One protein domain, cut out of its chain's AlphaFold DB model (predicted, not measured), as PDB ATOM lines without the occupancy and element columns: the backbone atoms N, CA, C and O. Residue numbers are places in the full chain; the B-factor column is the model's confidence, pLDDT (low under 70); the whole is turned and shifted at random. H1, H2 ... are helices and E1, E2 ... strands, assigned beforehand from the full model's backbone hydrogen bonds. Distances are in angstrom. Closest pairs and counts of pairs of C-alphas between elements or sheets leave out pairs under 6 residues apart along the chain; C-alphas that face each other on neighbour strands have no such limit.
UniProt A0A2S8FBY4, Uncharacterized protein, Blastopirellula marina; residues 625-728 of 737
ATOM      1  N   ALA A 625     211.999 136.640 224.855       90.69
ATOM      2  CA  ALA A 625     212.566 136.101 226.089       90.69
ATOM      3  C   ALA A 625     213.710 135.107 225.819       90.69
ATOM      4  O   ALA A 625     214.805 135.282 226.351       90.69
ATOM      5  N   GLU A 626     213.501 134.127 224.933       91.12
ATOM      6  CA  GLU A 626     214.530 133.139 224.571       91.12
ATOM      7  C   GLU A 626     215.772 133.790 223.954       91.12
ATOM      8  O   GLU A 626     216.899 133.352 224.197       91.12
ATOM      9  N   ILE A 627     215.580 134.832 223.137       89.06
ATOM     10  CA  ILE A 627     216.702 135.570 222.555       89.06
ATOM     11  C   ILE A 627     217.474 136.281 223.673       89.06
ATOM     12  O   ILE A 627     218.695 136.167 223.731       89.06
ATOM     13  N   ARG A 628     216.782 136.965 224.593       88.62
ATOM     14  CA  ARG A 628     217.407 137.707 225.702       88.62
ATOM     15  C   ARG A 628     218.163 136.816 226.680       88.62
ATOM     16  O   ARG A 628     219.214 137.230 227.162       88.62
ATOM     17  N   GLU A 629     217.673 135.612 226.960       91.19
ATOM     18  CA  GLU A 629     218.368 134.648 227.825       91.19
ATOM     19  C   GLU A 629     219.723 134.218 227.256       91.19
ATOM     20  O   GLU A 629     220.672 134.009 228.013       91.19
ATOM     21  N   LYS A 630     219.820 134.142 225.924       89.69
ATOM     22  CA  LYS A 630     221.048 133.789 225.202       89.69
ATOM     23  C   LYS A 630     222.017 134.953 225.016       89.69
ATOM     24  O   LYS A 630     223.146 134.708 224.605       89.69
ATOM     25  N   LEU A 631     221.595 136.190 225.289       89.31
ATOM     26  CA  LEU A 631     222.478 137.348 225.218       89.31
ATOM     27  C   LEU A 631     223.363 137.428 226.465       89.31
ATOM     28  O   LEU A 631     222.896 137.345 227.609       89.31
ATOM     29  N   ASP A 632     224.645 137.676 226.232       89.88
ATOM     30  CA  ASP A 632     225.573 138.086 227.280       89.88
ATOM     31  C   ASP A 632     225.310 139.542 227.706       89.88
ATOM     32  O   ASP A 632     224.749 140.342 226.954       89.88
ATOM     33  N   ASP A 633     225.772 139.940 228.897       82.69
ATOM     34  CA  ASP A 633     225.603 141.315 229.412       82.69
ATOM     35  C   ASP A 633     226.293 142.391 228.541       82.69
ATOM     36  O   ASP A 633     226.029 143.588 228.687       82.69
ATOM     37  N   THR A 634     227.186 141.974 227.640       82.69
ATOM     38  CA  THR A 634     227.898 142.824 226.675       82.69
ATOM     39  C   THR A 634     227.291 142.789 225.275       82.69
ATOM     40  O   THR A 634     227.783 143.486 224.390       82.69
ATOM     41  N   GLN A 635     226.246 141.996 225.050       84.19
ATOM     42  CA  GLN A 635     225.595 141.878 223.756       84.19
ATOM     43  C   GLN A 635     224.308 142.700 223.721       84.19
ATOM     44  O   GLN A 635     223.572 142.832 224.702       84.19
ATOM     45  N   LEU A 636     224.036 143.256 222.548       85.44
ATOM     46  CA  LEU A 636     222.782 143.916 222.227       85.44
ATOM     47  C   LEU A 636     222.348 143.483 220.838       85.44
ATOM     48  O   LEU A 636     223.178 143.105 220.008       85.44
ATOM     49  N   VAL A 637     221.056 143.593 220.576       86.75
ATOM     50  CA  VAL A 637     220.495 143.386 219.248       86.75
ATOM     51  C   VAL A 637     219.740 144.637 218.846       86.75
ATOM     52  O   VAL A 637     218.947 145.172 219.619       86.75
ATOM     53  N   LEU A 638     220.004 145.085 217.624       87.50
ATOM     54  CA  LEU A 638     219.310 146.182 216.970       87.50
ATOM     55  C   LEU A 638     218.636 145.637 215.707       87.50
ATOM     56  O   LEU A 638     219.318 145.208 214.779       87.50
ATOM     57  N   SER A 639     217.304 145.638 215.679       89.75
ATOM     58  CA  SER A 639     216.490 145.143 214.565       89.75
ATOM     59  C   SER A 639     215.634 146.264 213.989       89.75
ATOM     60  O   SER A 639     215.018 147.025 214.734       89.75
ATOM     61  N   PHE A 640     215.562 146.345 212.659       90.00
ATOM     62  CA  PHE A 640     214.720 147.306 211.944       90.00
ATOM     63  C   PHE A 640     213.653 146.595 211.119       90.00
ATOM     64  O   PHE A 640     213.966 145.739 210.293       90.00
ATOM     65  N   PHE A 641     212.394 146.981 211.278       92.81
ATOM     66  CA  PHE A 641     211.288 146.468 210.482       92.81
ATOM     67  C   PHE A 641     210.612 147.598 209.709       92.81
ATOM     68  O   PHE A 641     210.113 148.557 210.295       92.81
ATOM     69  N   SER A 642     210.617 147.488 208.379       90.31
ATOM     70  CA  SER A 642     209.987 148.469 207.497       90.31
ATOM     71  C   SER A 642     208.557 148.059 207.169       90.31
ATOM     72  O   SER A 642     208.318 146.959 206.665       90.31
ATOM     73  N   THR A 643     207.639 148.991 207.387       90.25
ATOM     74  CA  THR A 643     206.257 148.965 206.903       90.25
ATOM     75  C   THR A 643     206.098 149.975 205.764       90.25
ATOM     76  O   THR A 643     207.045 150.694 205.424       90.25
ATOM     77  N   SER A 644     204.916 150.046 205.152       87.06
ATOM     78  CA  SER A 644     204.587 151.071 204.155       87.06
ATOM     79  C   SER A 644     204.572 152.488 204.745       87.06
ATOM     80  O   SER A 644     204.796 153.460 204.021       87.06
ATOM     81  N   ARG A 645     204.332 152.615 206.060       83.75
ATOM     82  CA  ARG A 645     204.154 153.900 206.756       83.75
ATOM     83  C   ARG A 645     205.391 154.368 207.517       83.75
ATOM     84  O   ARG A 645     205.607 155.571 207.617       83.75
ATOM     85  N   ALA A 646     206.175 153.449 208.076       88.31
ATOM     86  CA  ALA A 646     207.292 153.790 208.951       88.31
ATOM     87  C   ALA A 646     208.375 152.704 208.970       88.31
ATOM     88  O   ALA A 646     208.176 151.567 208.543       88.31
ATOM     89  N   VAL A 647     209.541 153.056 209.512       90.75
ATOM     90  CA  VAL A 647     210.571 152.082 209.885       90.75
ATOM     91  C   VAL A 647     210.635 152.031 211.402       90.75
ATOM     92  O   VAL A 647     210.914 153.038 212.051       90.75
ATOM     93  N   HIS A 648     210.354 150.857 211.953       92.38
ATOM     94  CA  HIS A 648     210.355 150.590 213.383       92.38
ATOM     95  C   HIS A 648     211.699 150.001 213.782       92.38
ATOM     96  O   HIS A 648     212.195 149.086 213.127       92.38
ATOM     97  N   ALA A 649     212.277 150.518 214.853       90.94
ATOM     98  CA  ALA A 649     213.530 150.055 215.410       90.94
ATOM     99  C   ALA A 649     213.292 149.440 216.789       90.94
ATOM    100  O   ALA A 649     212.561 149.990 217.619       90.94
ATOM    101  N   PHE A 650     213.933 148.300 217.013       91.00
ATOM    102  CA  PHE A 650     213.897 147.533 218.246       91.00
ATOM    103  C   PHE A 650     215.327 147.337 218.722       91.00
ATOM    104  O   PHE A 650     216.138 146.733 218.023       91.00
ATOM    105  N   LEU A 651     215.631 147.838 219.911       87.44
ATOM    106  CA  LEU A 651     216.902 147.635 220.583       87.44
ATOM    107  C   LEU A 651     216.645 146.857 221.862       87.44
ATOM    108  O   LEU A 651     215.820 147.261 222.678       87.44
ATOM    109  N   PHE A 652     217.361 145.760 222.060       86.50
ATOM    110  CA  PHE A 652     217.228 144.971 223.274       86.50
ATOM    111  C   PHE A 652     218.566 144.426 223.748       86.50
ATOM    112  O   PHE A 652     219.485 144.147 222.979       86.50
ATOM    113  N   THR A 653     218.654 144.301 225.063       86.06
ATOM    114  CA  THR A 653     219.746 143.676 225.803       86.06
ATOM    115  C   THR A 653     219.149 142.577 226.674       86.06
ATOM    116  O   THR A 653     217.931 142.382 226.714       86.06
ATOM    117  N   LYS A 654     219.983 141.892 227.456       86.62
ATOM    118  CA  LYS A 654     219.495 140.933 228.449       86.62
ATOM    119  C   LYS A 654     218.446 141.530 229.404       86.62
ATOM    120  O   LYS A 654     217.479 140.851 229.741       86.62
ATOM    121  N   LYS A 655     218.579 142.801 229.811       84.25
ATOM    122  CA  LYS A 655     217.736 143.433 230.855       84.25
ATOM    123  C   LYS A 655     216.789 144.514 230.332       84.25
ATOM    124  O   LYS A 655     215.636 144.554 230.747       84.25
ATOM    125  N   ASP A 656     217.270 145.326 229.400       82.88
ATOM    126  CA  ASP A 656     216.597 146.537 228.936       82.88
ATOM    127  C   ASP A 656     216.131 146.388 227.483       82.88
ATOM    128  O   ASP A 656     216.792 145.714 226.685       82.88
ATOM    129  N   TYR A 657     215.040 147.069 227.124       83.81
ATOM    130  CA  TYR A 657     214.570 147.201 225.745       83.81
ATOM    131  C   TYR A 657     214.150 148.645 225.444       83.81
ATOM    132  O   TYR A 657     213.694 149.374 226.324       83.81
ATOM    133  N   LEU A 658     214.294 149.053 224.185       86.19
ATOM    134  CA  LEU A 658     213.915 150.365 223.674       86.19
ATOM    135  C   LEU A 658     213.342 150.214 222.263       86.19
ATOM    136  O   LEU A 658     213.886 149.478 221.440       86.19
ATOM    137  N   THR A 659     212.265 150.938 221.966       88.88
ATOM    138  CA  THR A 659     211.671 150.978 220.626       88.88
ATOM    139  C   THR A 659     211.455 152.415 220.166       88.88
ATOM    140  O   THR A 659     211.127 153.303 220.957       88.88
ATOM    141  N   TRP A 660     211.667 152.671 218.876       89.62
ATOM    142  CA  TRP A 660     211.395 153.969 218.254       89.62
ATOM    143  C   TRP A 660     211.034 153.808 216.779       89.62
ATOM    144  O   TRP A 660     211.210 152.748 216.182       89.62
ATOM    145  N   THR A 661     210.505 154.872 216.189       89.94
ATOM    146  CA  THR A 661     210.293 154.995 214.744       89.94
ATOM    147  C   THR A 661     211.339 155.938 214.172       89.94
ATOM    148  O   THR A 661     211.653 156.946 214.803       89.94
ATOM    149  N   LEU A 662     211.881 155.625 212.995       88.06
ATOM    150  CA  LEU A 662     212.794 156.535 212.302       88.06
ATOM    151  C   LEU A 662     212.030 157.745 211.758       88.06
ATOM    152  O   LEU A 662     211.035 157.573 211.054       88.06
ATOM    153  N   ASP A 663     212.532 158.948 212.040       82.94
ATOM    154  CA  ASP A 663     211.872 160.205 211.667       82.94
ATOM    155  C   ASP A 663     211.934 160.472 210.152       82.94
ATOM    156  O   ASP A 663     210.952 160.912 209.557       82.94
ATOM    157  N   ASN A 664     213.066 160.162 209.499       82.50
ATOM    158  CA  ASN A 664     213.256 160.390 208.060       82.50
ATOM    159  C   ASN A 664     213.838 159.171 207.309       82.50
ATOM    160  O   ASN A 664     215.005 159.177 206.906       82.50
ATOM    161  N   PRO A 665     213.029 158.125 207.033       82.62
ATOM    162  CA  PRO A 665     213.499 156.918 206.346       82.62
ATOM    163  C   PRO A 665     214.090 157.161 204.946       82.62
ATOM    164  O   PRO A 665     214.959 156.411 204.495       82.62
ATOM    165  N   ARG A 666     213.628 158.202 204.233       84.75
ATOM    166  CA  ARG A 666     214.131 158.543 202.888       84.75
ATOM    167  C   ARG A 666     215.567 159.047 202.945       84.75
ATOM    168  O   ARG A 666     216.398 158.614 202.147       84.75
ATOM    169  N   GLU A 667     215.853 159.926 203.898       85.38
ATOM    170  CA  GLU A 667     217.204 160.422 204.140       85.38
ATOM    171  C   GLU A 667     218.127 159.296 204.609       85.38
ATOM    172  O   GLU A 667     219.209 159.140 204.042       85.38
ATOM    173  N   THR A 668     217.666 158.434 205.526       84.19
ATOM    174  CA  THR A 668     218.406 157.233 205.941       84.19
ATOM    175  C   THR A 668     218.794 156.381 204.732       84.19
ATOM    176  O   THR A 668     219.967 156.057 204.561       84.19
ATOM    177  N   LYS A 669     217.851 156.075 203.827       84.69
ATOM    178  CA  LYS A 669     218.133 155.304 202.602       84.69
ATOM    179  C   LYS A 669     219.154 155.999 201.696       84.69
ATOM    180  O   LYS A 669     220.043 155.342 201.155       84.69
ATOM    181  N   SER A 670     219.045 157.317 201.526       88.38
ATOM    182  CA  SER A 670     220.005 158.091 200.731       88.38
ATOM    183  C   SER A 670     221.412 158.027 201.326       88.38
ATOM    184  O   SER A 670     222.377 157.803 200.598       88.38
ATOM    185  N   LYS A 671     221.537 158.183 202.648       87.19
ATOM    186  CA  LYS A 671     222.816 158.111 203.364       87.19
ATOM    187  C   LYS A 671     223.411 156.702 203.334       87.19
ATOM    188  O   LYS A 671     224.607 156.582 203.101       87.19
ATOM    189  N   VAL A 672     222.594 155.649 203.450       87.69
ATOM    190  CA  VAL A 672     223.033 154.252 203.252       87.69
ATOM    191  C   VAL A 672     223.600 154.057 201.846       87.69
ATOM    192  O   VAL A 672     224.711 153.557 201.699       87.69
ATOM    193  N   ASN A 673     222.888 154.499 200.806       87.88
ATOM    194  CA  ASN A 673     223.374 154.393 199.427       87.88
ATOM    195  C   ASN A 673     224.688 155.158 199.211       87.88
ATOM    196  O   ASN A 673     225.573 154.669 198.510       87.88
ATOM    197  N   ASN A 674     224.822 156.352 199.796       88.31
ATOM    198  CA  ASN A 674     226.053 157.138 199.718       88.31
ATOM    199  C   ASN A 674     227.209 156.445 200.443       88.31
ATOM    200  O   ASN A 674     228.294 156.350 199.876       88.31
ATOM    201  N   LEU A 675     226.960 155.893 201.634       87.25
ATOM    202  CA  LEU A 675     227.950 155.137 202.393       87.25
ATOM    203  C   LEU A 675     228.444 153.918 201.603       87.25
ATOM    204  O   LEU A 675     229.649 153.756 201.440       87.25
ATOM    205  N   LEU A 676     227.527 153.108 201.055       86.00
ATOM    206  CA  LEU A 676     227.865 151.936 200.235       86.00
ATOM    207  C   LEU A 676     228.735 152.324 199.026       86.00
ATOM    208  O   LEU A 676     229.723 151.654 198.732       86.00
ATOM    209  N   LYS A 677     228.427 153.444 198.362       84.75
ATOM    210  CA  LYS A 677     229.252 153.967 197.261       84.75
ATOM    211  C   LYS A 677     230.639 154.419 197.725       84.75
ATOM    212  O   LYS A 677     231.614 154.101 197.050       84.75
ATOM    213  N   GLN A 678     230.729 155.135 198.848       83.62
ATOM    214  CA  GLN A 678     231.999 155.623 199.405       83.62
ATOM    215  C   GLN A 678     232.927 154.471 199.822       83.62
ATOM    216  O   GLN A 678     234.135 154.583 199.654       83.62
ATOM    217  N   ILE A 679     232.382 153.327 200.262       81.62
ATOM    218  CA  ILE A 679     233.170 152.111 200.558       81.62
ATOM    219  C   ILE A 679     233.419 151.213 199.328       81.62
ATOM    220  O   ILE A 679     233.894 150.088 199.464       81.62
ATOM    221  N   GLY A 680     233.108 151.696 198.120       77.81
ATOM    222  CA  GLY A 680     233.432 151.027 196.856       77.81
ATOM    223  C   GLY A 680     232.373 150.057 196.317       77.81
ATOM    224  O   GLY A 680     232.580 149.471 195.255       77.81
ATOM    225  N   LEU A 681     231.210 149.920 196.965       77.94
ATOM    226  CA  LEU A 681     230.108 149.053 196.518       77.94
ATOM    227  C   LEU A 681     229.222 149.765 195.482       77.94
ATOM    228  O   LEU A 681     228.048 150.053 195.711       77.94
ATOM    229  N   VAL A 682     229.808 150.091 194.328       76.62
ATOM    230  CA  VAL A 682     229.149 150.873 193.263       76.62
ATOM    231  C   VAL A 682     228.462 149.980 192.219       76.62
ATOM    232  O   VAL A 682     227.422 150.353 191.676       76.62
ATOM    233  N   LYS A 683     229.028 148.802 191.931       74.81
ATOM    234  CA  LYS A 683     228.489 147.795 190.999       74.81
ATOM    235  C   LYS A 683     228.722 146.393 191.555       74.81
ATOM    236  O   LYS A 683     229.697 146.183 192.268       74.81
ATOM    237  N   ARG A 684     227.858 145.447 191.173       68.06
ATOM    238  CA  ARG A 684     227.875 144.048 191.640       68.06
ATOM    239  C   ARG A 684     229.234 143.355 191.455       68.06
ATOM    240  O   ARG A 684     229.640 142.624 192.346       68.06
ATOM    241  N   ASP A 685     229.935 143.661 190.360       76.31
ATOM    242  CA  ASP A 685     231.169 142.968 189.952       76.31
ATOM    243  C   ASP A 685     232.392 143.905 189.849       76.31
ATOM    244  O   ASP A 685     233.413 143.546 189.263       76.31
ATOM    245  N   SER A 686     232.307 145.139 190.366       75.06
ATOM    246  CA  SER A 686     233.457 146.054 190.332       75.06
ATOM    247  C   SER A 686     234.447 145.731 191.455       75.06
ATOM    248  O   SER A 686     234.029 145.649 192.610       75.06
ATOM    249  N   PRO A 687     235.759 145.629 191.165       73.25
ATOM    250  CA  PRO A 687     236.763 145.496 192.211       73.25
ATOM    251  C   PRO A 687     236.817 146.772 193.063       73.25
ATOM    252  O   PRO A 687     236.878 147.883 192.529       73.25
ATOM    253  N   VAL A 688     236.819 146.607 194.388       75.06
ATOM    254  CA  VAL A 688     237.036 147.707 195.339       75.06
ATOM    255  C   VAL A 688     238.500 148.136 195.245       75.06
ATOM    256  O   VAL A 688     239.405 147.335 195.481       75.06
ATOM    257  N   GLN A 689     238.758 149.388 194.867       72.88
ATOM    258  CA  GLN A 689     240.126 149.876 194.683       72.88
ATOM    259  C   GLN A 689     240.783 150.178 196.037       72.88
ATOM    260  O   GLN A 689     240.171 150.805 196.899       72.88
ATOM    261  N   ALA A 690     242.067 149.843 196.204       71.12
ATOM    262  CA  ALA A 690     242.814 150.105 197.443       71.12
ATOM    263  C   ALA A 690     242.799 151.591 197.871       71.12
ATOM    264  O   ALA A 690     242.805 151.899 199.059       71.12
ATOM    265  N   LYS A 691     242.709 152.522 196.910       73.81
ATOM    266  CA  LYS A 691     242.579 153.963 197.174       73.81
ATOM    267  C   LYS A 691     241.259 154.327 197.869       73.81
ATOM    268  O   LYS A 691     241.265 155.212 198.713       73.81
ATOM    269  N   GLN A 692     240.161 153.638 197.549       69.50
ATOM    270  CA  GLN A 692     238.848 153.866 198.168       69.50
ATOM    271  C   GLN A 692     238.799 153.345 199.611       69.50
ATOM    272  O   GLN A 692     238.117 153.924 200.445       69.50
ATOM    273  N   LEU A 693     239.571 152.302 199.934       65.94
ATOM    274  CA  LEU A 693     239.687 151.788 201.307       65.94
ATOM    275  C   LEU A 693     240.454 152.741 202.241       65.94
ATOM    276  O   LEU A 693     240.237 152.712 203.451       65.94
ATOM    277  N   ASN A 694     241.329 153.587 201.686       76.44
ATOM    278  CA  ASN A 694     242.075 154.605 202.433       76.44
ATOM    279  C   ASN A 694     241.308 155.927 202.588       76.44
ATOM    280  O   ASN A 694     241.756 156.800 203.333       76.44
ATOM    281  N   ASP A 695     240.185 156.089 201.885       78.94
ATOM    282  CA  ASP A 695     239.328 157.262 202.017       78.94
ATOM    283  C   ASP A 695     238.690 157.289 203.415       78.94
ATOM    284  O   ASP A 695     238.349 156.249 203.983       78.94
ATOM    285  N   THR A 696     238.556 158.472 204.004       84.69
ATOM    286  CA  THR A 696     237.946 158.677 205.322       84.69
ATOM    287  C   THR A 696     236.567 159.322 205.243       84.69
ATOM    288  O   THR A 696     235.891 159.380 206.268       84.69
ATOM    289  N   GLU A 697     236.105 159.737 204.058       81.94
ATOM    290  CA  GLU A 697     234.812 160.410 203.864       81.94
ATOM    291  C   GLU A 697     233.625 159.542 204.322       81.94
ATOM    292  O   GLU A 697     232.669 160.035 204.927       81.94
ATOM    293  N   TRP A 698     233.728 158.220 204.140       83.69
ATOM    294  CA  TRP A 698     232.725 157.264 204.618       83.69
ATOM    295  C   TRP A 698     232.514 157.332 206.136       83.69
ATOM    296  O   TRP A 698     231.413 157.041 206.604       83.69
ATOM    297  N   LYS A 699     233.523 157.752 206.916       84.88
ATOM    298  CA  LYS A 699     233.409 157.883 208.377       84.88
ATOM    299  C   LYS A 699     232.428 158.989 208.749       84.88
ATOM    300  O   LYS A 699     231.567 158.762 209.596       84.88
ATOM    301  N   THR A 700     232.490 160.137 208.077       86.56
ATOM    302  CA  THR A 700     231.566 161.259 208.307       86.56
ATOM    303  C   THR A 700     230.137 160.866 207.946       86.56
ATOM    304  O   THR A 700     229.235 161.003 208.772       86.56
ATOM    305  N   THR A 701     229.931 160.264 206.768       85.19
ATOM    306  CA  THR A 701     228.610 159.753 206.365       85.19
ATOM    307  C   THR A 701     228.091 158.693 207.339       85.19
ATOM    308  O   THR A 701     226.896 158.659 207.630       85.19
ATOM    309  N   SER A 702     228.970 157.836 207.870       84.06
ATOM    310  CA  SER A 702     228.594 156.814 208.853       84.06
ATOM    311  C   SER A 702     228.183 157.406 210.205       84.06
ATOM    312  O   SER A 702     227.237 156.912 210.813       84.06
ATOM    313  N   GLU A 703     228.831 158.485 210.656       83.62
ATOM    314  CA  GLU A 703     228.478 159.170 211.903       83.62
ATOM    315  C   GLU A 703     227.106 159.848 211.788       83.62
ATOM    316  O   GLU A 703     226.264 159.728 212.679       83.62
ATOM    317  N   GLU A 704     226.851 160.520 210.663       84.75
ATOM    318  CA  GLU A 704     225.542 161.103 210.361       84.75
ATOM    319  C   GLU A 704     224.456 160.027 210.275       84.75
ATOM    320  O   GLU A 704     223.381 160.172 210.861       84.75
ATOM    321  N   LEU A 705     224.748 158.913 209.596       85.25
ATOM    322  CA  LEU A 705     223.825 157.789 209.488       85.25
ATOM    323  C   LEU A 705     223.518 157.178 210.861       85.25
ATOM    324  O   LEU A 705     222.364 156.854 211.129       85.25
ATOM    325  N   LEU A 706     224.508 157.056 211.749       82.44
ATOM    326  CA  LEU A 706     224.304 156.552 213.107       82.44
ATOM    327  C   LEU A 706     223.346 157.449 213.906       82.44
ATOM    328  O   LEU A 706     222.443 156.932 214.563       82.44
ATOM    329  N   LYS A 707     223.493 158.779 213.808       81.06
ATOM    330  CA  LYS A 707     222.587 159.751 214.452       81.06
ATOM    331  C   LYS A 707     221.154 159.629 213.923       81.06
ATOM    332  O   LYS A 707     220.212 159.693 214.706       81.06
ATOM    333  N   LEU A 708     220.994 159.402 212.617       82.25
ATOM    334  CA  LEU A 708     219.686 159.181 211.987       82.25
ATOM    335  C   LEU A 708     219.055 157.842 212.383       82.25
ATOM    336  O   LEU A 708     217.838 157.755 212.523       82.25
ATOM    337  N   LEU A 709     219.862 156.790 212.531       80.88
ATOM    338  CA  LEU A 709     219.375 155.463 212.904       80.88
ATOM    339  C   LEU A 709     218.986 155.394 214.379       80.88
ATOM    340  O   LEU A 709     218.056 154.662 214.710       80.88
ATOM    341  N   ILE A 710     219.665 156.143 215.253       77.56
ATOM    342  CA  ILE A 710     219.468 156.059 216.699       77.56
ATOM    343  C   ILE A 710     219.189 157.436 217.317       77.56
ATOM    344  O   ILE A 710     220.018 158.023 218.011       77.56
ATOM    345  N   THR A 711     217.974 157.934 217.095       67.31
ATOM    346  CA  THR A 711     217.551 159.292 217.477       67.31
ATOM    347  C   THR A 711     217.270 159.480 218.974       67.31
ATOM    348  O   THR A 711     217.208 160.614 219.442       67.31
ATOM    349  N   LYS A 712     217.114 158.392 219.748       62.00
ATOM    350  CA  LYS A 712     216.661 158.417 221.159       62.00
ATOM    351  C   LYS A 712     217.614 157.777 222.180       62.00
ATOM    352  O   LYS A 712     217.170 157.361 223.248       62.00
ATOM    353  N   LEU A 713     218.911 157.659 221.893       57.97
ATOM    354  CA  LEU A 713     219.846 157.127 222.892       57.97
ATOM    355  C   LEU A 713     220.008 158.101 224.068       57.97
ATOM    356  O   LEU A 713     220.635 159.149 223.934       57.97
ATOM    357  N   GLU A 714     219.495 157.727 225.242       54.47
ATOM    358  CA  GLU A 714     219.865 158.385 226.497       54.47
ATOM    359  C   GLU A 714     221.389 158.284 226.711       54.47
ATOM    360  O   GLU A 714     222.017 157.266 226.400       54.47
ATOM    361  N   ALA A 715     222.003 159.338 227.257       49.88
ATOM    362  CA  ALA A 715     223.461 159.469 227.363       49.88
ATOM    363  C   ALA A 715     224.147 158.298 228.103       49.88
ATOM    364  O   ALA A 715     225.277 157.925 227.776       49.88
ATOM    365  N   TRP A 716     223.463 157.662 229.062       50.00
ATOM    366  CA  TRP A 716     223.991 156.500 229.785       50.00
ATOM    367  C   TRP A 716     224.103 155.242 228.902       50.00
ATOM    368  O   TRP A 716     224.982 154.405 229.129       50.00
ATOM    369  N   PHE A 717     223.266 155.117 227.868       55.97
ATOM    370  CA  PHE A 717     223.230 153.956 226.980       55.97
ATOM    371  C   PHE A 717     224.307 154.038 225.888       55.97
ATOM    372  O   PHE A 717     224.970 153.037 225.608       55.97
ATOM    373  N   LEU A 718     224.587 155.241 225.365       54.22
ATOM    374  CA  LEU A 718     225.784 155.520 224.550       54.22
ATOM    375  C   LEU A 718     227.067 155.136 225.300       54.22
ATOM    376  O   LEU A 718     227.955 154.507 224.729       54.22
ATOM    377  N   GLY A 719     227.128 155.425 226.605       52.38
ATOM    378  CA  GLY A 719     228.231 155.008 227.471       52.38
ATOM    379  C   GLY A 719     228.397 153.484 227.576       52.38
ATOM    380  O   GLY A 719     229.526 153.000 227.636       52.38
ATOM    381  N   LYS A 720     227.304 152.707 227.556       53.84
ATOM    382  CA  LYS A 720     227.339 151.230 227.517       53.84
ATOM    383  C   LYS A 720     227.793 150.710 226.148       53.84
ATOM    384  O   LYS A 720     228.672 149.857 226.098       53.84
ATOM    385  N   LEU A 721     227.255 151.265 225.059       52.12
ATOM    386  CA  LEU A 721     227.615 150.930 223.673       52.12
ATOM    387  C   LEU A 721     229.111 151.168 223.400       52.12
ATOM    388  O   LEU A 721     229.794 150.290 222.876       52.12
ATOM    389  N   LEU A 722     229.642 152.305 223.861       48.72
ATOM    390  CA  LEU A 722     231.064 152.654 223.767       48.72
ATOM    391  C   LEU A 722     231.954 151.801 224.690       48.72
ATOM    392  O   LEU A 722     233.087 151.478 224.341       48.72
ATOM    393  N   ARG A 723     231.464 151.382 225.867       46.84
ATOM    394  CA  ARG A 723     232.193 150.446 226.751       46.84
ATOM    395  C   ARG A 723     232.258 149.032 226.176       46.84
ATOM    396  O   ARG A 723     233.272 148.359 226.354       46.84
ATOM    397  N   ILE A 724     231.206 148.592 225.487       49.81
ATOM    398  CA  ILE A 724     231.184 147.321 224.754       49.81
ATOM    399  C   ILE A 724     232.171 147.388 223.581       49.81
ATOM    400  O   ILE A 724     233.001 146.489 223.451       49.81
ATOM    401  N   SER A 725     232.185 148.480 222.803       45.19
ATOM    402  CA  SER A 725     233.136 148.651 221.691       45.19
ATOM    403  C   SER A 725     234.594 148.799 222.146       45.19
ATOM    404  O   SER A 725     235.500 148.407 221.420       45.19
ATOM    405  N   HIS A 726     234.850 149.343 223.342       37.56
ATOM    406  CA  HIS A 726     236.208 149.425 223.892       37.56
ATOM    407  C   HIS A 726     236.739 148.093 224.440       37.56
ATOM    408  O   HIS A 726     237.952 147.901 224.458       37.56
ATOM    409  N   ARG A 727     235.868 147.171 224.877       39.00
ATOM    410  CA  ARG A 727     236.274 145.823 225.324       39.00
ATOM    411  C   ARG A 727     236.318 144.801 224.188       39.00
ATOM    412  O   ARG A 727     237.163 143.913 224.213       39.00
ATOM    413  N   ALA A 728     235.439 144.923 223.197       36.16
ATOM    414  CA  ALA A 728     235.431 144.089 222.004       36.16
ATOM    415  C   ALA A 728     236.197 144.810 220.891       36.16
ATOM    416  O   ALA A 728     235.626 145.605 220.152       36.16
TER     417      ALA A 728
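This is residues 625 to 728 of the 737 residues of an uncharacterized protein of Blastopirellula marina (UniProt A0A2S8FBY4). A loose V: one arm is a sheet of three strands, E1, E2 and E3, and the other is a pair of helices, H2 and H4, side by side and running opposite ways. H1 sits by the sheet near Thr 653, H3 and a long link lie at the far end of the helix pair, and H5 stands apart from the other helices, with residues 714 to 719 sticking out. The printed part has 104 residues with five named helices and three named strands, in the order H1 E1 E2 E3 H2 H3 H4 H5; the sheet, E1 E2 E3, is antiparallel and the class is mixed, helices and strands. It is loose, with a radius of gyration of the C-alphas of 16.3 A and spans of 43 by 38 by 27 A.

Find C-alpha 625 at (212.566, 136.101, 226.089); there H1 begins, residues 625 to 630. Next come E1, residues 636 to 642, 20.0 A long, E2, residues 647 to 653, 20.2 A, and E3, residues 657 to 661, 14.1 A. H2, residues 665 to 678, starts at C-alpha 665 (213.499, 156.918, 206.346) and runs 19.8 A. After H3, residues 690 to 693, look for H4, residues 697 to 709, 18.6 A, and H5, residues 715 to 727, 18.8 A, ending at C-alpha 727 (236.274, 145.823, 225.324).

Start at the sheet, a meander, each strand the antiparallel neighbour of the one before. In the hairpin E1 and E2, at 164 degrees, N 639 and O 650 are 2.8 A apart, within hydrogen-bond range. In the hairpin E2 and E3, at 168 degrees, look at N 651 and O 658, 2.8 A. H1 is on the sheet but only grazes it, with residues 627 to 630; the closest C-alphas of H1 and E2 are those of Arg 628 and Thr 653, 6.4 A apart. H4 is only just on the sheet, with 5 pairs of C-alphas within 10 A, and only grazes it with residue 709. H2 and H4 touch at a shallow tilt of 22 degrees, opposite ways, closest at the C-alphas of Gln 678 and Trp 698, 5.5 A. H2 and H3 are close but not clearly touching, with the C-alphas of Gln 678 and Gln 692 closest at 7.2 A. H5 is not on the sheet and is apart from H4. In H1, H2, H4 and H5 every O i to N i+4 pair is within hydrogen-bond range; H3 is too short for such a pair.

The C-alphas farthest apart, of Ala 625 and Lys 691, are 45.3 A apart. The printed part has no cut, and the link from H2 to H3 is long, 11 residues. Mean pLDDT of the printed part is 78.3; look for values under 70 at residues 684, 692 to 693 and 711 to 728.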